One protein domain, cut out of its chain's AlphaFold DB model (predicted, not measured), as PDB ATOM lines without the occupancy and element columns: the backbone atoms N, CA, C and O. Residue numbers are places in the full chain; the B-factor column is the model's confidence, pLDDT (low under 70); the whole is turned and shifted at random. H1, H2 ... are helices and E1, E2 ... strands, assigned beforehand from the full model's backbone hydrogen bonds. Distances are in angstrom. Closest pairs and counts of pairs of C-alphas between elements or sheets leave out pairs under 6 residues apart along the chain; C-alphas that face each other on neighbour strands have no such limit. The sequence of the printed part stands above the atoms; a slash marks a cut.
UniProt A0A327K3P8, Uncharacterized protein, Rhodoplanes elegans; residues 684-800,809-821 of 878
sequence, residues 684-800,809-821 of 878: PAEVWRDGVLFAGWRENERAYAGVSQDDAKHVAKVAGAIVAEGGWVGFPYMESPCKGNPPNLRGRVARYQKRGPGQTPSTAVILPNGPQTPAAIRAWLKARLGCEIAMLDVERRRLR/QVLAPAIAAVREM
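Overview. This is residues 684 to 800 and 809 to 821 of the 878 residues of an uncharacterized protein of Rhodoplanes elegans (UniProt A0A327K3P8). A twisted four-stranded antiparallel sheet is sandwiched between helices: H3 crosses one face, H4 packs on the other, and H2 packs by edge strand E1 on the same face as H4. A long loop, residues 725 to 747, reaches away from this body, and H5 lies far from the sheet. The 130 printed residues have five named helices and four named strands in the order H1 E1 H2 H3 E2 E3 H4 E4 H5; the sheet's order is E1 E3 E2 E4 and the class is mixed, helices and strands. The whole is compact, with a radius of gyration of the C-alphas of 15.6 A and spans of 48 by 39 by 25 A.

Arrangement. E2, residues 748 to 754, and E3, residues 762 to 766, form an antiparallel hairpin, with N 750 and O 764 2.8 A apart. On the other side of E3 is edge strand E1, residues 692 to 694, antiparallel, with N 693 and O 765 at 2.9 A. The other edge strand, E4, residues 789 to 794, is antiparallel to E2, with N 751 and O 793 at 2.8 A. H3, residues 709 to 724, is on the sheet at a height of 7.1 A, across the strands at 79 degrees to E1 on the local plane; the C-alphas of Phe 694 and Ala 716, the closest of E1 and H3, are 5.6 A apart. H4, residues 774 to 785, is on the opposite face at a height of 7.0 A; its closest C-alphas to E4 are Lys 782 and Ile 789, 6.4 A. E3, H4 and E4 form a split strand-helix-strand unit, two strands running the same way with E2 between them, with a right-handed crossover. H2, residues 697 to 703, is on the same face as H4, completing three layers, helices on both faces of a sheet. H2 touches H3 through residues 709 to 716 alone, closest C-alphas Trp 697 and Lys 713 at 4.8 A, only just about perpendicular at 72 degrees. H1, residues 685 to 690, is only just not on the sheet, with 4 pairs of C-alphas within 10 A. H5, residues 812 to 821, is not on the sheet and touches no helix. Every O i to N i+4 pair is within hydrogen-bond range in H1, H2, H3, H4 and H5.

Along the chain. H1 begins at C-alpha 685 (19.451, 41.291, -13.137). H3 is 22.3 A long, E2 18.8 A, H4 15.9 A, H5 13.6 A, E3 13.2 A and E4 12.7 A. E2 begins at C-alpha 748 (9.699, 49.024, -27.931), and H5 ends at C-alpha 821 (32.164, 59.983, -31.129).

Size, cuts and confidence. The C-alphas farthest apart, Pro 757 and Arg 819, are 50.2 A apart. Residues 801 to 808 are not printed, and C-alphas 800 and 809 are 15.0 A apart across the cut. The link from H3 to E2 is long, 23 residues. The mean pLDDT of the printed part is 72.1; residues 725 to 747, 796 to 800 and 809 to 821 are under 70.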
ATOM      1  N   PRO A 684      18.600  45.908 -11.740       94.94
ATOM      2  CA  PRO A 684      18.635  44.526 -11.262       94.94
ATOM      3  C   PRO A 684      18.622  43.484 -12.384       94.94
ATOM      4  O   PRO A 684      17.944  43.649 -13.400       94.94
ATOM      5  N   ALA A 685      19.335  42.379 -12.173       94.00
ATOM      6  CA  ALA A 685      19.451  41.291 -13.137       94.00
ATOM      7  C   ALA A 685      18.096  40.710 -13.571       94.00
ATOM      8  O   ALA A 685      17.927  40.421 -14.752       94.00
ATOM      9  N   GLU A 686      17.120  40.552 -12.669       93.06
ATOM     10  CA  GLU A 686      15.775  40.084 -13.028       93.06
ATOM     11  C   GLU A 686      15.072  40.990 -14.044       93.06
ATOM     12  O   GLU A 686      14.421  40.479 -14.954       93.06
ATOM     13  N   VAL A 687      15.281  42.306 -13.965       93.25
ATOM     14  CA  VAL A 687      14.724  43.263 -14.928       93.25
ATOM     15  C   VAL A 687      15.362  43.065 -16.299       93.25
ATOM     16  O   VAL A 687      14.663  43.021 -17.312       93.25
ATOM     17  N   TRP A 688      16.689  42.889 -16.341       91.38
ATOM     18  CA  TRP A 688      17.395  42.619 -17.591       91.38
ATOM     19  C   TRP A 688      16.990  41.287 -18.209       91.38
ATOM     20  O   TRP A 688      16.764  41.243 -19.412       91.38
ATOM     21  N   ARG A 689      16.855  40.220 -17.413       91.31
ATOM     22  CA  ARG A 689      16.465  38.886 -17.901       91.31
ATOM     23  C   ARG A 689      15.066  38.864 -18.503       91.31
ATOM     24  O   ARG A 689      14.879  38.247 -19.548       91.31
ATOM     25  N   ASP A 690      14.120  39.546 -17.866       92.00
ATOM     26  CA  ASP A 690      12.740  39.620 -18.344       92.00
ATOM     27  C   ASP A 690      12.568  40.620 -19.493       92.00
ATOM     28  O   ASP A 690      11.635  40.498 -20.288       92.00
ATOM     29  N   GLY A 691      13.455  41.614 -19.589       89.44
ATOM     30  CA  GLY A 691      13.466  42.585 -20.674       89.44
ATOM     31  C   GLY A 691      12.291  43.563 -20.648       89.44
ATOM     32  O   GLY A 691      11.901  44.065 -21.700       89.44
ATOM     33  N   VAL A 692      11.703  43.834 -19.478       92.06
ATOM     34  CA  VAL A 692      10.582  44.777 -19.326       92.06
ATOM     35  C   VAL A 692      10.883  45.796 -18.234       92.06
ATOM     36  O   VAL A 692      10.986  45.445 -17.060       92.06
ATOM     37  N   LEU A 693      10.984  47.071 -18.606       92.38
ATOM     38  CA  LEU A 693      11.248  48.168 -17.677       92.38
ATOM     39  C   LEU A 693      10.034  49.092 -17.618       92.38
ATOM     40  O   LEU A 693       9.608  49.616 -18.645       92.38
ATOM     41  N   PHE A 694       9.484  49.345 -16.436       93.56
ATOM     42  CA  PHE A 694       8.367  50.276 -16.289       93.56
ATOM     43  C   PHE A 694       8.855  51.695 -16.026       93.56
ATOM     44  O   PHE A 694       9.740  51.889 -15.201       93.56
ATOM     45  N   ALA A 695       8.228  52.695 -16.651       90.62
ATOM     46  CA  ALA A 695       8.454  54.110 -16.333       90.62
ATOM     47  C   ALA A 695       7.886  54.506 -14.952       90.62
ATOM     48  O   ALA A 695       8.251  55.539 -14.398       90.62
ATOM     49  N   GLY A 696       7.001  53.679 -14.384       91.31
ATOM     50  CA  GLY A 696       6.494  53.808 -13.019       91.31
ATOM     51  C   GLY A 696       7.230  52.880 -12.052       91.31
ATOM     52  O   GLY A 696       7.319  51.672 -12.269       91.31
ATOM     53  N   TRP A 697       7.767  53.434 -10.961       93.00
ATOM     54  CA  TRP A 697       8.561  52.655 -10.004       93.00
ATOM     55  C   TRP A 697       7.724  51.644  -9.209       93.00
ATOM     56  O   TRP A 697       8.208  50.555  -8.921       93.00
ATOM     57  N   ARG A 698       6.456  51.961  -8.903       91.81
ATOM     58  CA  ARG A 698       5.542  51.040  -8.202       91.81
ATOM     59  C   ARG A 698       5.255  49.793  -9.033       91.81
ATOM     60  O   ARG A 698       5.058  48.712  -8.492       91.81
ATOM     61  N   GLU A 699       5.220  49.936 -10.355       92.38
ATOM     62  CA  GLU A 699       5.051  48.813 -11.269       92.38
ATOM     63  C   GLU A 699       6.302  47.937 -11.352       92.38
ATOM     64  O   GLU A 699       6.156  46.718 -11.373       92.38
ATOM     65  N   ASN A 700       7.509  48.515 -11.305       92.81
ATOM     66  CA  ASN A 700       8.743  47.727 -11.190       92.81
ATOM     67  C   ASN A 700       8.778  46.923  -9.881       92.81
ATOM     68  O   ASN A 700       9.025  45.722  -9.916       92.81
ATOM     69  N   GLU A 701       8.478  47.558  -8.744       92.25
ATOM     70  CA  GLU A 701       8.434  46.886  -7.435       92.25
ATOM     71  C   GLU A 701       7.398  45.750  -7.411       92.25
ATOM     72  O   GLU A 701       7.658  44.669  -6.890       92.25
ATOM     73  N   ARG A 702       6.234  45.964  -8.036       91.69
ATOM     74  CA  ARG A 702       5.185  44.940  -8.127       91.69
ATOM     75  C   ARG A 702       5.559  43.780  -9.050       91.69
ATOM     76  O   ARG A 702       5.209  42.644  -8.749       91.69
ATOM     77  N   ALA A 703       6.210  44.057 -10.178       92.25
ATOM     78  CA  ALA A 703       6.550  43.039 -11.170       92.25
ATOM     79  C   ALA A 703       7.727  42.148 -10.740       92.25
ATOM     80  O   ALA A 703       7.772  40.972 -11.113       92.25
ATOM     81  N   TYR A 704       8.656  42.693  -9.953       93.19
ATOM     82  CA  TYR A 704       9.904  42.036  -9.584       93.19
ATOM     83  C   TYR A 704      10.034  41.906  -8.064       93.19
ATOM     84  O   TYR A 704      10.564  42.782  -7.379       93.19
ATOM     85  N   ALA A 705       9.562  40.776  -7.535       83.81
ATOM     86  CA  ALA A 705       9.689  40.458  -6.117       83.81
ATOM     87  C   ALA A 705      11.171  40.401  -5.703       83.81
ATOM     88  O   ALA A 705      11.944  39.633  -6.271       83.81
ATOM     89  N   GLY A 706      11.553  41.204  -4.707       83.31
ATOM     90  CA  GLY A 706      12.934  41.307  -4.219       83.31
ATOM     91  C   GLY A 706      13.710  42.525  -4.731       83.31
ATOM     92  O   GLY A 706      14.756  42.842  -4.162       83.31
ATOM     93  N   VAL A 707      13.186  43.259  -5.723       88.25
ATOM     94  CA  VAL A 707      13.741  44.560  -6.124       88.25
ATOM     95  C   VAL A 707      13.432  45.596  -5.050       88.25
ATOM     96  O   VAL A 707      12.277  45.808  -4.684       88.25
ATOM     97  N   SER A 708      14.470  46.272  -4.552       91.25
ATOM     98  CA  SER A 708      14.305  47.344  -3.570       91.25
ATOM     99  C   SER A 708      13.556  48.541  -4.165       91.25
ATOM    100  O   SER A 708      13.632  48.806  -5.367       91.25
ATOM    101  N   GLN A 709      12.892  49.333  -3.322       93.56
ATOM    102  CA  GLN A 709      12.230  50.562  -3.765       93.56
ATOM    103  C   GLN A 709      13.185  51.501  -4.531       93.56
ATOM    104  O   GLN A 709      12.799  52.122  -5.525       93.56
ATOM    105  N   ASP A 710      14.435  51.615  -4.083       92.06
ATOM    106  CA  ASP A 710      15.424  52.495  -4.708       92.06
ATOM    107  C   ASP A 710      15.900  51.981  -6.066       92.06
ATOM    108  O   ASP A 710      16.133  52.784  -6.976       92.06
ATOM    109  N   ASP A 711      15.998  50.664  -6.234       91.75
ATOM    110  CA  ASP A 711      16.287  50.053  -7.529       91.75
ATOM    111  C   ASP A 711      15.073  50.163  -8.464       91.75
ATOM    112  O   ASP A 711      15.227  50.498  -9.633       91.75
ATOM    113  N   ALA A 712      13.848  50.017  -7.956       92.50
ATOM    114  CA  ALA A 712      12.626  50.215  -8.735       92.50
ATOM    115  C   ALA A 712      12.481  51.663  -9.248       92.50
ATOM    116  O   ALA A 712      12.090  51.887 -10.400       92.50
ATOM    117  N   LYS A 713      12.839  52.657  -8.419       92.44
ATOM    118  CA  LYS A 713      12.944  54.073  -8.823       92.44
ATOM    119  C   LYS A 713      14.037  54.282  -9.866       92.44
ATOM    120  O   LYS A 713      13.851  55.057 -10.802       92.44
ATOM    121  N   HIS A 714      15.168  53.595  -9.719       88.50
ATOM    122  CA  HIS A 714      16.246  53.646 -10.698       88.50
ATOM    123  C   HIS A 714      15.799  53.107 -12.061       88.50
ATOM    124  O   HIS A 714      15.937  53.815 -13.053       88.50
ATOM    125  N   VAL A 715      15.186  51.922 -12.100       88.94
ATOM    126  CA  VAL A 715      14.631  51.318 -13.323       88.94
ATOM    127  C   VAL A 715      13.621  52.256 -13.981       88.94
ATOM    128  O   VAL A 715      13.670  52.452 -15.190       88.94
ATOM    129  N   ALA A 716      12.757  52.902 -13.192       89.50
ATOM    130  CA  ALA A 716      11.808  53.891 -13.698       89.50
ATOM    131  C   ALA A 716      12.485  55.103 -14.346       89.50
ATOM    132  O   ALA A 716      12.051  55.546 -15.408       89.50
ATOM    133  N   LYS A 717      13.580  55.604 -13.759       85.25
ATOM    134  CA  LYS A 717      14.392  56.669 -14.364       85.25
ATOM    135  C   LYS A 717      15.013  56.214 -15.688       85.25
ATOM    136  O   LYS A 717      14.967  56.964 -16.658       85.25
ATOM    137  N   VAL A 718      15.553  54.995 -15.736       83.50
ATOM    138  CA  VAL A 718      16.140  54.410 -16.955       83.50
ATOM    139  C   VAL A 718      15.075  54.247 -18.047       83.50
ATOM    140  O   VAL A 718      15.261  54.724 -19.161       83.50
ATOM    141  N   ALA A 719      13.923  53.659 -17.720       84.00
ATOM    142  CA  ALA A 719      12.792  53.511 -18.635       84.00
ATOM    143  C   ALA A 719      12.257  54.862 -19.127       84.00
ATOM    144  O   ALA A 719      11.979  55.020 -20.312       84.00
ATOM    145  N   GLY A 720      12.136  55.845 -18.231       81.81
ATOM    146  CA  GLY A 720      11.700  57.196 -18.570       81.81
ATOM    147  C   GLY A 720      12.639  57.884 -19.559       81.81
ATOM    148  O   GLY A 720      12.160  58.480 -20.519       81.81
ATOM    149  N   ALA A 721      13.956  57.744 -19.374       74.75
ATOM    150  CA  ALA A 721      14.951  58.252 -20.319       74.75
ATOM    151  C   ALA A 721      14.811  57.589 -21.701       74.75
ATOM    152  O   ALA A 721      14.730  58.291 -22.705       74.75
ATOM    153  N   ILE A 722      14.654  56.258 -21.749       70.75
ATOM    154  CA  ILE A 722      14.436  55.524 -23.010       70.75
ATOM    155  C   ILE A 722      13.179  56.016 -23.747       70.75
ATOM    156  O   ILE A 722      13.160  56.144 -24.971       70.75
ATOM    157  N   VAL A 723      12.104  56.291 -23.007       73.81
ATOM    158  CA  VAL A 723      10.847  56.789 -23.581       73.81
ATOM    159  C   VAL A 723      10.990  58.229 -24.082       73.81
ATOM    160  O   VAL A 723      10.456  58.545 -25.144       73.81
ATOM    161  N   ALA A 724      11.699  59.091 -23.346       71.38
ATOM    162  CA  ALA A 724      11.904  60.495 -23.707       71.38
ATOM    163  C   ALA A 724      12.687  60.659 -25.018       71.38
ATOM    164  O   ALA A 724      12.403  61.568 -25.794       71.38
ATOM    165  N   GLU A 725      13.615  59.746 -25.294       64.19
ATOM    166  CA  GLU A 725      14.391  59.707 -26.536       64.19
ATOM    167  C   GLU A 725      13.674  58.957 -27.686       64.19
ATOM    168  O   GLU A 725      14.221  58.785 -28.775       64.19
ATOM    169  N   GLY A 726      12.409  58.559 -27.487       57.47
ATOM    170  CA  GLY A 726      11.552  58.001 -28.537       57.47
ATOM    171  C   GLY A 726      11.753  56.508 -28.807       57.47
ATOM    172  O   GLY A 726      11.656  56.082 -29.957       57.47
ATOM    173  N   GLY A 727      12.076  55.703 -27.784       50.66
ATOM    174  CA  GLY A 727      12.307  54.252 -27.931       50.66
ATOM    175  C   GLY A 727      13.657  53.897 -28.572       50.66
ATOM    176  O   GLY A 727      14.043  52.729 -28.672       50.66
ATOM    177  N   TRP A 728      14.399  54.926 -28.965       37.81
ATOM    178  CA  TRP A 728      15.829  54.906 -29.192       37.81
ATOM    179  C   TRP A 728      16.473  55.509 -27.962       37.81
ATOM    180  O   TRP A 728      15.938  56.470 -27.432       37.81
ATOM    181  N   VAL A 729      17.611  54.983 -27.527       35.09
ATOM    182  CA  VAL A 729      18.478  55.781 -26.663       35.09
ATOM    183  C   VAL A 729      19.726  56.130 -27.430       35.09
ATOM    184  O   VAL A 729      20.581  55.274 -27.606       35.09
ATOM    185  N   GLY A 730      19.823  57.356 -27.921       35.44
ATOM    186  CA  GLY A 730      21.118  57.944 -28.220       35.44
ATOM    187  C   GLY A 730      21.619  58.560 -26.923       35.44
ATOM    188  O   GLY A 730      21.402  59.740 -26.711       35.44
ATOM    189  N   PHE A 731      22.259  57.760 -26.066       35.09
ATOM    190  CA  PHE A 731      22.593  58.117 -24.679       35.09
ATOM    191  C   PHE A 731      23.473  59.374 -24.551       35.09
ATOM    192  O   PHE A 731      24.656  59.297 -24.877       35.09
ATOM    193  N   PRO A 732      22.968  60.472 -23.954       30.83
ATOM    194  CA  PRO A 732      23.651  61.043 -22.786       30.83
ATOM    195  C   PRO A 732      22.673  61.600 -21.725       30.83
ATOM    196  O   PRO A 732      21.620  62.138 -22.057       30.83
ATOM    197  N   TYR A 733      23.053  61.619 -20.437       26.11
ATOM    198  CA  TYR A 733      22.445  62.586 -19.507       26.11
ATOM    199  C   TYR A 733      23.430  63.193 -18.493       26.11
ATOM    200  O   TYR A 733      23.713  62.610 -17.452       26.11
ATOM    201  N   MET A 734      23.849  64.410 -18.862       25.94
ATOM    202  CA  MET A 734      24.158  65.633 -18.099       25.94
ATOM    203  C   MET A 734      25.283  65.671 -17.042       25.94
ATOM    204  O   MET A 734      25.272  64.958 -16.048       25.94
ATOM    205  N   GLU A 735      26.164  66.665 -17.267       29.61
ATOM    206  CA  GLU A 735      27.251  67.224 -16.433       29.61
ATOM    207  C   GLU A 735      28.649  66.573 -16.472       29.61
ATOM    208  O   GLU A 735      29.448  66.761 -15.560       29.61
ATOM    209  N   SER A 736      29.024  65.919 -17.578       29.66
ATOM    210  CA  SER A 736      30.436  65.609 -17.870       29.66
ATOM    211  C   SER A 736      30.889  66.277 -19.182       29.66
ATOM    212  O   SER A 736      30.120  66.282 -20.147       29.66
ATOM    213  N   PRO A 737      32.115  66.840 -19.276       26.75
ATOM    214  CA  PRO A 737      32.617  67.511 -20.484       26.75
ATOM    215  C   PRO A 737      32.812  66.572 -21.688       26.75
ATOM    216  O   PRO A 737      33.106  67.030 -22.793       26.75
ATOM    217  N   CYS A 738      32.655  65.263 -21.495       28.52
ATOM    218  CA  CYS A 738      32.838  64.251 -22.525       28.52
ATOM    219  C   CYS A 738      31.525  64.031 -23.292       28.52
ATOM    220  O   CYS A 738      30.743  63.135 -22.993       28.52
ATOM    221  N   LYS A 739      31.274  64.893 -24.281       29.33
ATOM    222  CA  LYS A 739      30.207  64.725 -25.280       29.33
ATOM    223  C   LYS A 739      30.545  63.550 -26.219       29.33
ATOM    224  O   LYS A 739      31.593  63.596 -26.857       29.33
ATOM    225  N   GLY A 740      29.659  62.556 -26.342       29.66
ATOM    226  CA  GLY A 740      29.715  61.484 -27.355       29.66
ATOM    227  C   GLY A 740      29.043  60.181 -26.887       29.66
ATOM    228  O   GLY A 740      29.441  59.629 -25.868       29.66
ATOM    229  N   ASN A 741      28.024  59.709 -27.615       33.34
ATOM    230  CA  ASN A 741      27.017  58.730 -27.166       33.34
ATOM    231  C   ASN A 741      27.371  57.237 -27.444       33.34
ATOM    232  O   ASN A 741      27.637  56.907 -28.600       33.34
ATOM    233  N   PRO A 742      27.265  56.309 -26.464       34.75
ATOM    234  CA  PRO A 742      27.384  54.843 -26.644       34.75
ATOM    235  C   PRO A 742      26.032  54.148 -27.032       34.75
ATOM    236  O   PRO A 742      25.020  54.833 -27.172       34.75
ATOM    237  N   PRO A 743      25.982  52.812 -27.299       39.03
ATOM    238  CA  PRO A 743      25.079  52.193 -28.283       39.03
ATOM    239  C   PRO A 743      23.601  52.103 -27.887       39.03
ATOM    240  O   PRO A 743      23.251  51.776 -26.757       39.03
ATOM    241  N   ASN A 744      22.737  52.286 -28.890       42.28
ATOM    242  CA  ASN A 744      21.290  52.402 -28.740       42.28
ATOM    243  C   ASN A 744      20.620  51.145 -28.163       42.28
ATOM    244  O   ASN A 744      20.488  50.123 -28.843       42.28
ATOM    245  N   LEU A 745      20.100  51.256 -26.938       46.78
ATOM    246  CA  LEU A 745      19.108  50.334 -26.380       46.78
ATOM    247  C   LEU A 745      17.814  50.487 -27.193       46.78
ATOM    248  O   LEU A 745      17.079  51.457 -27.036       46.78
ATOM    249  N   ARG A 746      17.557  49.550 -28.111       55.12
ATOM    250  CA  ARG A 746      16.328  49.521 -28.921       55.12
ATOM    251  C   ARG A 746      15.235  48.777 -28.156       55.12
ATOM    252  O   ARG A 746      15.099  47.563 -28.296       55.12
ATOM    253  N   GLY A 747      14.482  49.498 -27.332       61.41
ATOM    254  CA  GLY A 747      13.315  48.966 -26.630       61.41
ATOM    255  C   GLY A 747      12.019  49.463 -27.270       61.41
ATOM    256  O   GLY A 747      11.899  50.643 -27.575       61.41
ATOM    257  N   ARG A 748      11.027  48.589 -27.467       75.00
ATOM    258  CA  ARG A 748       9.699  49.024 -27.931       75.00
ATOM    259  C   ARG A 748       8.958  49.696 -26.792       75.00
ATOM    260  O   ARG A 748       8.930  49.161 -25.683       75.00
ATOM    261  N   VAL A 749       8.288  50.802 -27.076       82.62
ATOM    262  CA  VAL A 749       7.441  51.455 -26.084       82.62
ATOM    263  C   VAL A 749       6.047  50.818 -26.105       82.62
ATOM    264  O   VAL A 749       5.366  50.780 -27.131       82.62
ATOM    265  N   ALA A 750       5.614  50.295 -24.960       87.62
ATOM    266  CA  ALA A 750       4.277  49.761 -24.739       87.62
ATOM    267  C   ALA A 750       3.526  50.653 -23.745       87.62
ATOM    268  O   ALA A 750       3.871  50.724 -22.564       87.62
ATOM    269  N   ARG A 751       2.480  51.328 -24.216       90.88
ATOM    270  CA  ARG A 751       1.552  52.095 -23.384       90.88
ATOM    271  C   ARG A 751       0.420  51.181 -22.950       90.88
ATOM    272  O   ARG A 751      -0.228  50.547 -23.778       90.88
ATOM    273  N   TYR A 752       0.164  51.095 -21.656       92.06
ATOM    274  CA  TYR A 752      -0.853  50.202 -21.118       92.06
ATOM    275  C   TYR A 752      -1.650  50.871 -20.003       92.06
ATOM    276  O   TYR A 752      -1.179  51.795 -19.346       92.06
ATOM    277  N   GLN A 753      -2.869  50.396 -19.770       91.94
ATOM    278  CA  GLN A 753      -3.712  50.844 -18.663       91.94
ATOM    279  C   GLN A 753      -4.266  49.630 -17.921       91.94
ATOM    280  O   GLN A 753      -4.856  48.734 -18.528       91.94
ATOM    281  N   LYS A 754      -4.067  49.604 -16.601       90.81
ATOM    282  CA  LYS A 754      -4.617  48.579 -15.700       90.81
ATOM    283  C   LYS A 754      -6.136  48.751 -15.585       90.81
ATOM    284  O   LYS A 754      -6.631  49.875 -15.573       90.81
ATOM    285  N   ARG A 755      -6.888  47.655 -15.480       87.56
ATOM    286  CA  ARG A 755      -8.344  47.686 -15.270       87.56
ATOM    287  C   ARG A 755      -8.656  48.039 -13.811       87.56
ATOM    288  O   ARG A 755      -8.213  47.338 -12.908       87.56
ATOM    289  N   GLY A 756      -9.436  49.097 -13.586       83.25
ATOM    290  CA  GLY A 756      -9.924  49.500 -12.260       83.25
ATOM    291  C   GLY A 756     -10.172  51.011 -12.145       83.25
ATOM    292  O   GLY A 756      -9.649  51.775 -12.960       83.25
ATOM    293  N   PRO A 757     -10.959  51.462 -11.151       73.12
ATOM    294  CA  PRO A 757     -11.219  52.883 -10.927       73.12
ATOM    295  C   PRO A 757      -9.922  53.635 -10.574       73.12
ATOM    296  O   PRO A 757      -9.105  53.150  -9.791       73.12
ATOM    297  N   GLY A 758      -9.715  54.806 -11.185       77.25
ATOM    298  CA  GLY A 758      -8.558  55.678 -10.930       77.25
ATOM    299  C   GLY A 758      -7.222  55.236 -11.551       77.25
ATOM    300  O   GLY A 758      -6.201  55.856 -11.269       77.25
ATOM    301  N   GLN A 759      -7.186  54.184 -12.383       84.50
ATOM    302  CA  GLN A 759      -5.954  53.757 -13.061       84.50
ATOM    303  C   GLN A 759      -5.651  54.641 -14.277       84.50
ATOM    304  O   GLN A 759      -6.452  54.715 -15.209       84.50
ATOM    305  N   THR A 760      -4.478  55.269 -14.303       85.56
ATOM    306  CA  THR A 760      -3.995  56.072 -15.435       85.56
ATOM    307  C   THR A 760      -3.165  55.231 -16.417       85.56
ATOM    308  O   THR A 760      -2.633  54.180 -16.036       85.56
ATOM    309  N   PRO A 761      -3.051  55.648 -17.693       87.38
ATOM    310  CA  PRO A 761      -2.111  55.044 -18.629       87.38
ATOM    311  C   PRO A 761      -0.669  55.141 -18.114       87.38
ATOM    312  O   PRO A 761      -0.253  56.176 -17.597       87.38
ATOM    313  N   SER A 762       0.091  54.064 -18.278       90.56
ATOM    314  CA  SER A 762       1.506  53.960 -17.928       90.56
ATOM    315  C   SER A 762       2.293  53.382 -19.103       90.56
ATOM    316  O   SER A 762       1.718  52.899 -20.083       90.56
ATOM    317  N   THR A 763       3.616  53.438 -19.008       91.62
ATOM    318  CA  THR A 763       4.518  53.049 -20.090       91.62
ATOM    319  C   THR A 763       5.507  52.001 -19.605       91.62
ATOM    320  O   THR A 763       6.067  52.106 -18.511       91.62
ATOM    321  N   ALA A 764       5.726  50.989 -20.435       91.38
ATOM    322  CA  ALA A 764       6.790  50.014 -20.292       91.38
ATOM    323  C   ALA A 764       7.688  50.045 -21.532       91.38
ATOM    324  O   ALA A 764       7.214  50.233 -22.652       91.38
ATOM    325  N   VAL A 765       8.980  49.838 -21.323       87.12
ATOM    326  CA  VAL A 765       9.968  49.597 -22.367       87.12
ATOM    327  C   VAL A 765      10.195  48.097 -22.453       87.12
ATOM    328  O   VAL A 765      10.500  47.456 -21.449       87.12
ATOM    329  N   ILE A 766      10.051  47.548 -23.655       84.81
ATOM    330  CA  ILE A 766      10.216  46.128 -23.944       84.81
ATOM    331  C   ILE A 766      11.503  45.925 -24.745       84.81
ATOM    332  O   ILE A 766      11.577  46.295 -25.919       84.81
ATOM    333  N   LEU A 767      12.513  45.341 -24.111       80.75
ATOM    334  CA  LEU A 767      13.794  44.993 -24.725       80.75
ATOM    335  C   LEU A 767      13.655  43.809 -25.696       80.75
ATOM    336  O   LEU A 767      12.652  43.095 -25.637       80.75
ATOM    337  N   PRO A 768      14.651  43.544 -26.564       75.56
ATOM    338  CA  PRO A 768      14.601  42.443 -27.533       75.56
ATOM    339  C   PRO A 768      14.369  41.055 -26.920       75.56
ATOM    340  O   PRO A 768      13.749  40.202 -27.550       75.56
ATOM    341  N   ASN A 769      14.836  40.833 -25.692       79.75
ATOM    342  CA  ASN A 769      14.673  39.577 -24.961       79.75
ATOM    343  C   ASN A 769      13.318  39.445 -24.244       79.75
ATOM    344  O   ASN A 769      12.971  38.355 -23.800       79.75
ATOM    345  N   GLY A 770      12.559  40.540 -24.131       84.31
ATOM    346  CA  GLY A 770      11.237  40.554 -23.512       84.31
ATOM    347  C   GLY A 770      10.122  40.032 -24.431       84.31
ATOM    348  O   GLY A 770      10.368  39.622 -25.570       84.31
ATOM    349  N   PRO A 771       8.854  40.057 -23.986       85.44
ATOM    350  CA  PRO A 771       7.720  39.601 -24.790       85.44
ATOM    351  C   PRO A 771       7.523  40.474 -26.040       85.44
ATOM    352  O   PRO A 771       7.192  41.647 -25.944       85.44
ATOM    353  N   GLN A 772       7.679  39.909 -27.240       80.19
ATOM    354  CA  GLN A 772       7.724  40.714 -28.474       80.19
ATOM    355  C   GLN A 772       6.367  40.935 -29.172       80.19
ATOM    356  O   GLN A 772       6.270  41.797 -30.051       80.19
ATOM    357  N   THR A 773       5.318  40.168 -28.852       81.12
ATOM    358  CA  THR A 773       3.994  40.296 -29.499       81.12
ATOM    359  C   THR A 773       2.995  40.995 -28.574       81.12
ATOM    360  O   THR A 773       3.074  40.799 -27.365       81.12
ATOM    361  N   PRO A 774       2.007  41.762 -29.083       84.25
ATOM    362  CA  PRO A 774       1.009  42.407 -28.222       84.25
ATOM    363  C   PRO A 774       0.264  41.429 -27.301       84.25
ATOM    364  O   PRO A 774      -0.013  41.755 -26.149       84.25
ATOM    365  N   ALA A 775      -0.020  40.214 -27.782       85.12
ATOM    366  CA  ALA A 775      -0.628  39.159 -26.974       85.12
ATOM    367  C   ALA A 775       0.310  38.681 -25.852       85.12
ATOM    368  O   ALA A 775      -0.117  38.595 -24.702       85.12
ATOM    369  N   ALA A 776       1.591  38.442 -26.162       86.81
ATOM    370  CA  ALA A 776       2.588  38.052 -25.167       86.81
ATOM    371  C   ALA A 776       2.836  39.166 -24.141       86.81
ATOM    372  O   ALA A 776       2.895  38.885 -22.950       86.81
ATOM    373  N   ILE A 777       2.910  40.429 -24.577       89.88
ATOM    374  CA  ILE A 777       3.063  41.592 -23.694       89.88
ATOM    375  C   ILE A 777       1.866  41.677 -22.749       89.88
ATOM    376  O   ILE A 777       2.046  41.771 -21.541       89.88
ATOM    377  N   ARG A 778       0.637  41.582 -23.272       93.19
ATOM    378  CA  ARG A 778      -0.583  41.596 -22.452       93.19
ATOM    379  C   ARG A 778      -0.594  40.467 -21.421       93.19
ATOM    380  O   ARG A 778      -0.910  40.721 -20.262       93.19
ATOM    381  N   ALA A 779      -0.261  39.246 -21.839       93.25
ATOM    382  CA  ALA A 779      -0.210  38.085 -20.956       93.25
ATOM    383  C   ALA A 779       0.857  38.251 -19.863       93.25
ATOM    384  O   ALA A 779       0.567  38.033 -18.687       93.25
ATOM    385  N   TRP A 780       2.054  38.710 -20.238       94.75
ATOM    386  CA  TRP A 780       3.154  38.972 -19.312       94.75
ATOM    387  C   TRP A 780       2.787  40.064 -18.299       94.75
ATOM    388  O   TRP A 780       2.924  39.853 -17.096       94.75
ATOM    389  N   LEU A 781       2.228  41.191 -18.760       93.38
ATOM    390  CA  LEU A 781       1.777  42.289 -17.898       93.38
ATOM    391  C   LEU A 781       0.693  41.826 -16.921       93.38
ATOM    392  O   LEU A 781       0.771  42.140 -15.736       93.38
ATOM    393  N   LYS A 782      -0.292  41.052 -17.392       93.88
ATOM    394  CA  LYS A 782      -1.352  40.495 -16.543       93.88
ATOM    395  C   LYS A 782      -0.781  39.588 -15.453       93.88
ATOM    396  O   LYS A 782      -1.179  39.712 -14.298       93.88
ATOM    397  N   ALA A 783       0.151  38.707 -15.815       93.62
ATOM    398  CA  ALA A 783       0.779  37.782 -14.878       93.62
ATOM    399  C   ALA A 783       1.633  38.513 -13.829       93.62
ATOM    400  O   ALA A 783       1.479  38.271 -12.637       93.62
ATOM    401  N   ARG A 784       2.493  39.444 -14.259       93.06
ATOM    402  CA  ARG A 784       3.446  40.149 -13.383       93.06
ATOM    403  C   ARG A 784       2.803  41.235 -12.529       93.06
ATOM    404  O   ARG A 784       3.186  41.418 -11.382       93.06
ATOM    405  N   LEU A 785       1.816  41.949 -13.065       90.44
ATOM    406  CA  LEU A 785       1.103  42.991 -12.327       90.44
ATOM    407  C   LEU A 785      -0.143  42.460 -11.615       90.44
ATOM    408  O   LEU A 785      -0.785  43.234 -10.921       90.44
ATOM    409  N   GLY A 786      -0.540  41.195 -11.782       89.12
ATOM    410  CA  GLY A 786      -1.703  40.609 -11.101       89.12
ATOM    411  C   GLY A 786      -3.015  41.379 -11.315       89.12
ATOM    412  O   GLY A 786      -3.810  41.512 -10.386       89.12
ATOM    413  N   CYS A 787      -3.217  41.969 -12.496       87.31
ATOM    414  CA  CYS A 787      -4.444  42.682 -12.856       87.31
ATOM    415  C   CYS A 787      -4.723  42.596 -14.361       87.31
ATOM    416  O   CYS A 787      -3.818  42.400 -15.169       87.31
ATOM    417  N   GLU A 788      -5.992  42.743 -14.747       90.56
ATOM    418  CA  GLU A 788      -6.372  42.801 -16.162       90.56
ATOM    419  C   GLU A 788      -5.875  44.093 -16.820       90.56
ATOM    420  O   GLU A 788      -5.861  45.161 -16.206       90.56
ATOM    421  N   ILE A 789      -5.514  44.008 -18.100       91.94
ATOM    422  CA  ILE A 789      -5.051  45.154 -18.891       91.94
ATOM    423  C   ILE A 789      -6.221  45.668 -19.736       91.94
ATOM    424  O   ILE A 789      -6.676  44.983 -20.650       91.94
ATOM    425  N   ALA A 790      -6.727  46.865 -19.438       87.69
ATOM    426  CA  ALA A 790      -7.856  47.475 -20.144       87.69
ATOM    427  C   ALA A 790      -7.448  48.021 -21.521       87.69
ATOM    428  O   ALA A 790      -8.148  47.816 -22.508       87.69
ATOM    429  N   MET A 791      -6.269  48.641 -21.602       90.38
ATOM    430  CA  MET A 791      -5.702  49.184 -22.836       90.38
ATOM    431  C   MET A 791      -4.266  48.693 -22.989       90.38
ATOM    432  O   MET A 791      -3.516  48.679 -22.016       90.38
ATOM    433  N   LEU A 792      -3.888  48.304 -24.204       89.94
ATOM    434  CA  LEU A 792      -2.498  48.068 -24.577       89.94
ATOM    435  C   LEU A 792      -2.297  48.604 -25.991       89.94
ATOM    436  O   LEU A 792      -2.862  48.062 -26.939       89.94
ATOM    437  N   ASP A 793      -1.484  49.641 -26.098       86.44
ATOM    438  CA  ASP A 793      -0.972  50.183 -27.342       86.44
ATOM    439  C   ASP A 793       0.533  49.919 -27.381       86.44
ATOM    440  O   ASP A 793       1.296  50.396 -26.541       86.44
ATOM    441  N   VAL A 794       0.950  49.078 -28.318       80.25
ATOM    442  CA  VAL A 794       2.360  48.757 -28.524       80.25
ATOM    443  C   VAL A 794       2.773  49.462 -29.789       80.25
ATOM    444  O   VAL A 794       2.144  49.257 -30.830       80.25
ATOM    445  N   GLU A 795       3.849  50.237 -29.705       72.38
ATOM    446  CA  GLU A 795       4.446  50.878 -30.864       72.38
ATOM    447  C   GLU A 795       4.619  49.851 -32.000       72.38
ATOM    448  O   GLU A 795       5.343  48.852 -31.882       72.38
ATOM    449  N   ARG A 796       3.856  50.034 -33.089       48.91
ATOM    450  CA  ARG A 796       3.824  49.087 -34.207       48.91
ATOM    451  C   ARG A 796       5.109  49.226 -35.014       48.91
ATOM    452  O   ARG A 796       5.255  50.166 -35.785       48.91
ATOM    453  N   ARG A 797       5.972  48.214 -34.952       45.59
ATOM    454  CA  ARG A 797       6.903  47.898 -36.044       45.59
ATOM    455  C   ARG A 797       6.514  46.567 -36.671       45.59
ATOM    456  O   ARG A 797       6.440  45.551 -35.978       45.59
ATOM    457  N   ARG A 798       6.260  46.550 -37.982       36.00
ATOM    458  CA  ARG A 798       6.136  45.295 -38.730       36.00
ATOM    459  C   ARG A 798       7.542  44.782 -39.011       36.00
ATOM    460  O   ARG A 798       8.326  45.433 -39.684       36.00
ATOM    461  N   LEU A 799       7.839  43.570 -38.557       33.84
ATOM    462  CA  LEU A 799       9.081  42.847 -38.873       33.84
ATOM    463  C   LEU A 799       9.332  42.647 -40.385       33.84
ATOM    464  O   LEU A 799      10.443  42.287 -40.765       33.84
ATOM    465  N   ARG A 800       8.307  42.836 -41.229       32.72
ATOM    466  CA  ARG A 800       8.373  42.708 -42.696       32.72
ATOM    467  C   ARG A 800       8.851  43.978 -43.405       32.72
ATOM    468  O   ARG A 800       9.210  43.880 -44.568       32.72
ATOM    469  N   GLN A 809      22.040  46.688 -40.599       38.72
ATOM    470  CA  GLN A 809      22.110  47.995 -39.914       38.72
ATOM    471  C   GLN A 809      21.655  48.004 -38.438       38.72
ATOM    472  O   GLN A 809      21.470  49.073 -37.851       38.72
ATOM    473  N   VAL A 810      21.487  46.870 -37.752       40.12
ATOM    474  CA  VAL A 810      21.289  46.928 -36.285       40.12
ATOM    475  C   VAL A 810      22.543  47.482 -35.596       40.12
ATOM    476  O   VAL A 810      22.431  48.207 -34.608       40.12
ATOM    477  N   LEU A 811      23.716  47.260 -36.192       38.84
ATOM    478  CA  LEU A 811      24.966  47.860 -35.747       38.84
ATOM    479  C   LEU A 811      25.322  49.162 -36.436       38.84
ATOM    480  O   LEU A 811      25.929  49.977 -35.769       38.84
ATOM    481  N   ALA A 812      24.951  49.421 -37.693       34.66
ATOM    482  CA  ALA A 812      25.366  50.652 -38.380       34.66
ATOM    483  C   ALA A 812      25.129  51.953 -37.570       34.66
ATOM    484  O   ALA A 812      25.985  52.819 -37.650       34.66
ATOM    485  N   PRO A 813      24.091  52.089 -36.718       40.41
ATOM    486  CA  PRO A 813      23.948  53.202 -35.774       40.41
ATOM    487  C   PRO A 813      24.852  53.138 -34.539       40.41
ATOM    488  O   PRO A 813      25.259  54.184 -34.071       40.41
ATOM    489  N   ALA A 814      25.206  51.959 -34.020       37.56
ATOM    490  CA  ALA A 814      26.252  51.820 -32.997       37.56
ATOM    491  C   ALA A 814      27.644  52.122 -33.587       37.56
ATOM    492  O   ALA A 814      28.456  52.775 -32.953       37.56
ATOM    493  N   ILE A 815      27.874  51.725 -34.842       37.09
ATOM    494  CA  ILE A 815      29.063  52.013 -35.654       37.09
ATOM    495  C   ILE A 815      29.112  53.498 -36.035       37.09
ATOM    496  O   ILE A 815      30.179  54.096 -36.018       37.09
ATOM    497  N   ALA A 816      27.976  54.111 -36.375       37.72
ATOM    498  CA  ALA A 816      27.852  55.534 -36.679       37.72
ATOM    499  C   ALA A 816      27.921  56.390 -35.413       37.72
ATOM    500  O   ALA A 816      28.513  57.455 -35.477       37.72
ATOM    501  N   ALA A 817      27.409  55.914 -34.274       39.91
ATOM    502  CA  ALA A 817      27.580  56.547 -32.969       39.91
ATOM    503  C   ALA A 817      29.054  56.511 -32.543       39.91
ATOM    504  O   ALA A 817      29.609  57.554 -32.235       39.91
ATOM    505  N   VAL A 818      29.734  55.365 -32.671       35.78
ATOM    506  CA  VAL A 818      31.191  55.246 -32.462       35.78
ATOM    507  C   VAL A 818      31.991  56.109 -33.461       35.78
ATOM    508  O   VAL A 818      32.943  56.778 -33.070       35.78
ATOM    509  N   ARG A 819      31.591  56.185 -34.742       36.19
ATOM    510  CA  ARG A 819      32.221  57.063 -35.757       36.19
ATOM    511  C   ARG A 819      31.916  58.557 -35.563       36.19
ATOM    512  O   ARG A 819      32.738  59.379 -35.957       36.19
ATOM    513  N   GLU A 820      30.774  58.933 -34.985       35.94
ATOM    514  CA  GLU A 820      30.457  60.314 -34.585       35.94
ATOM    515  C   GLU A 820      31.173  60.715 -33.293       35.94
ATOM    516  O   GLU A 820      31.656  61.843 -33.215       35.94
ATOM    517  N   MET A 821      31.325  59.798 -32.326       35.41
ATOM    518  CA  MET A 821      32.164  59.983 -31.129       35.41
ATOM    519  C   MET A 821      33.624  60.295 -31.493       35.41
ATOM    520  O   MET A 821      34.311  60.970 -30.729       35.41
TER     521      MET A 821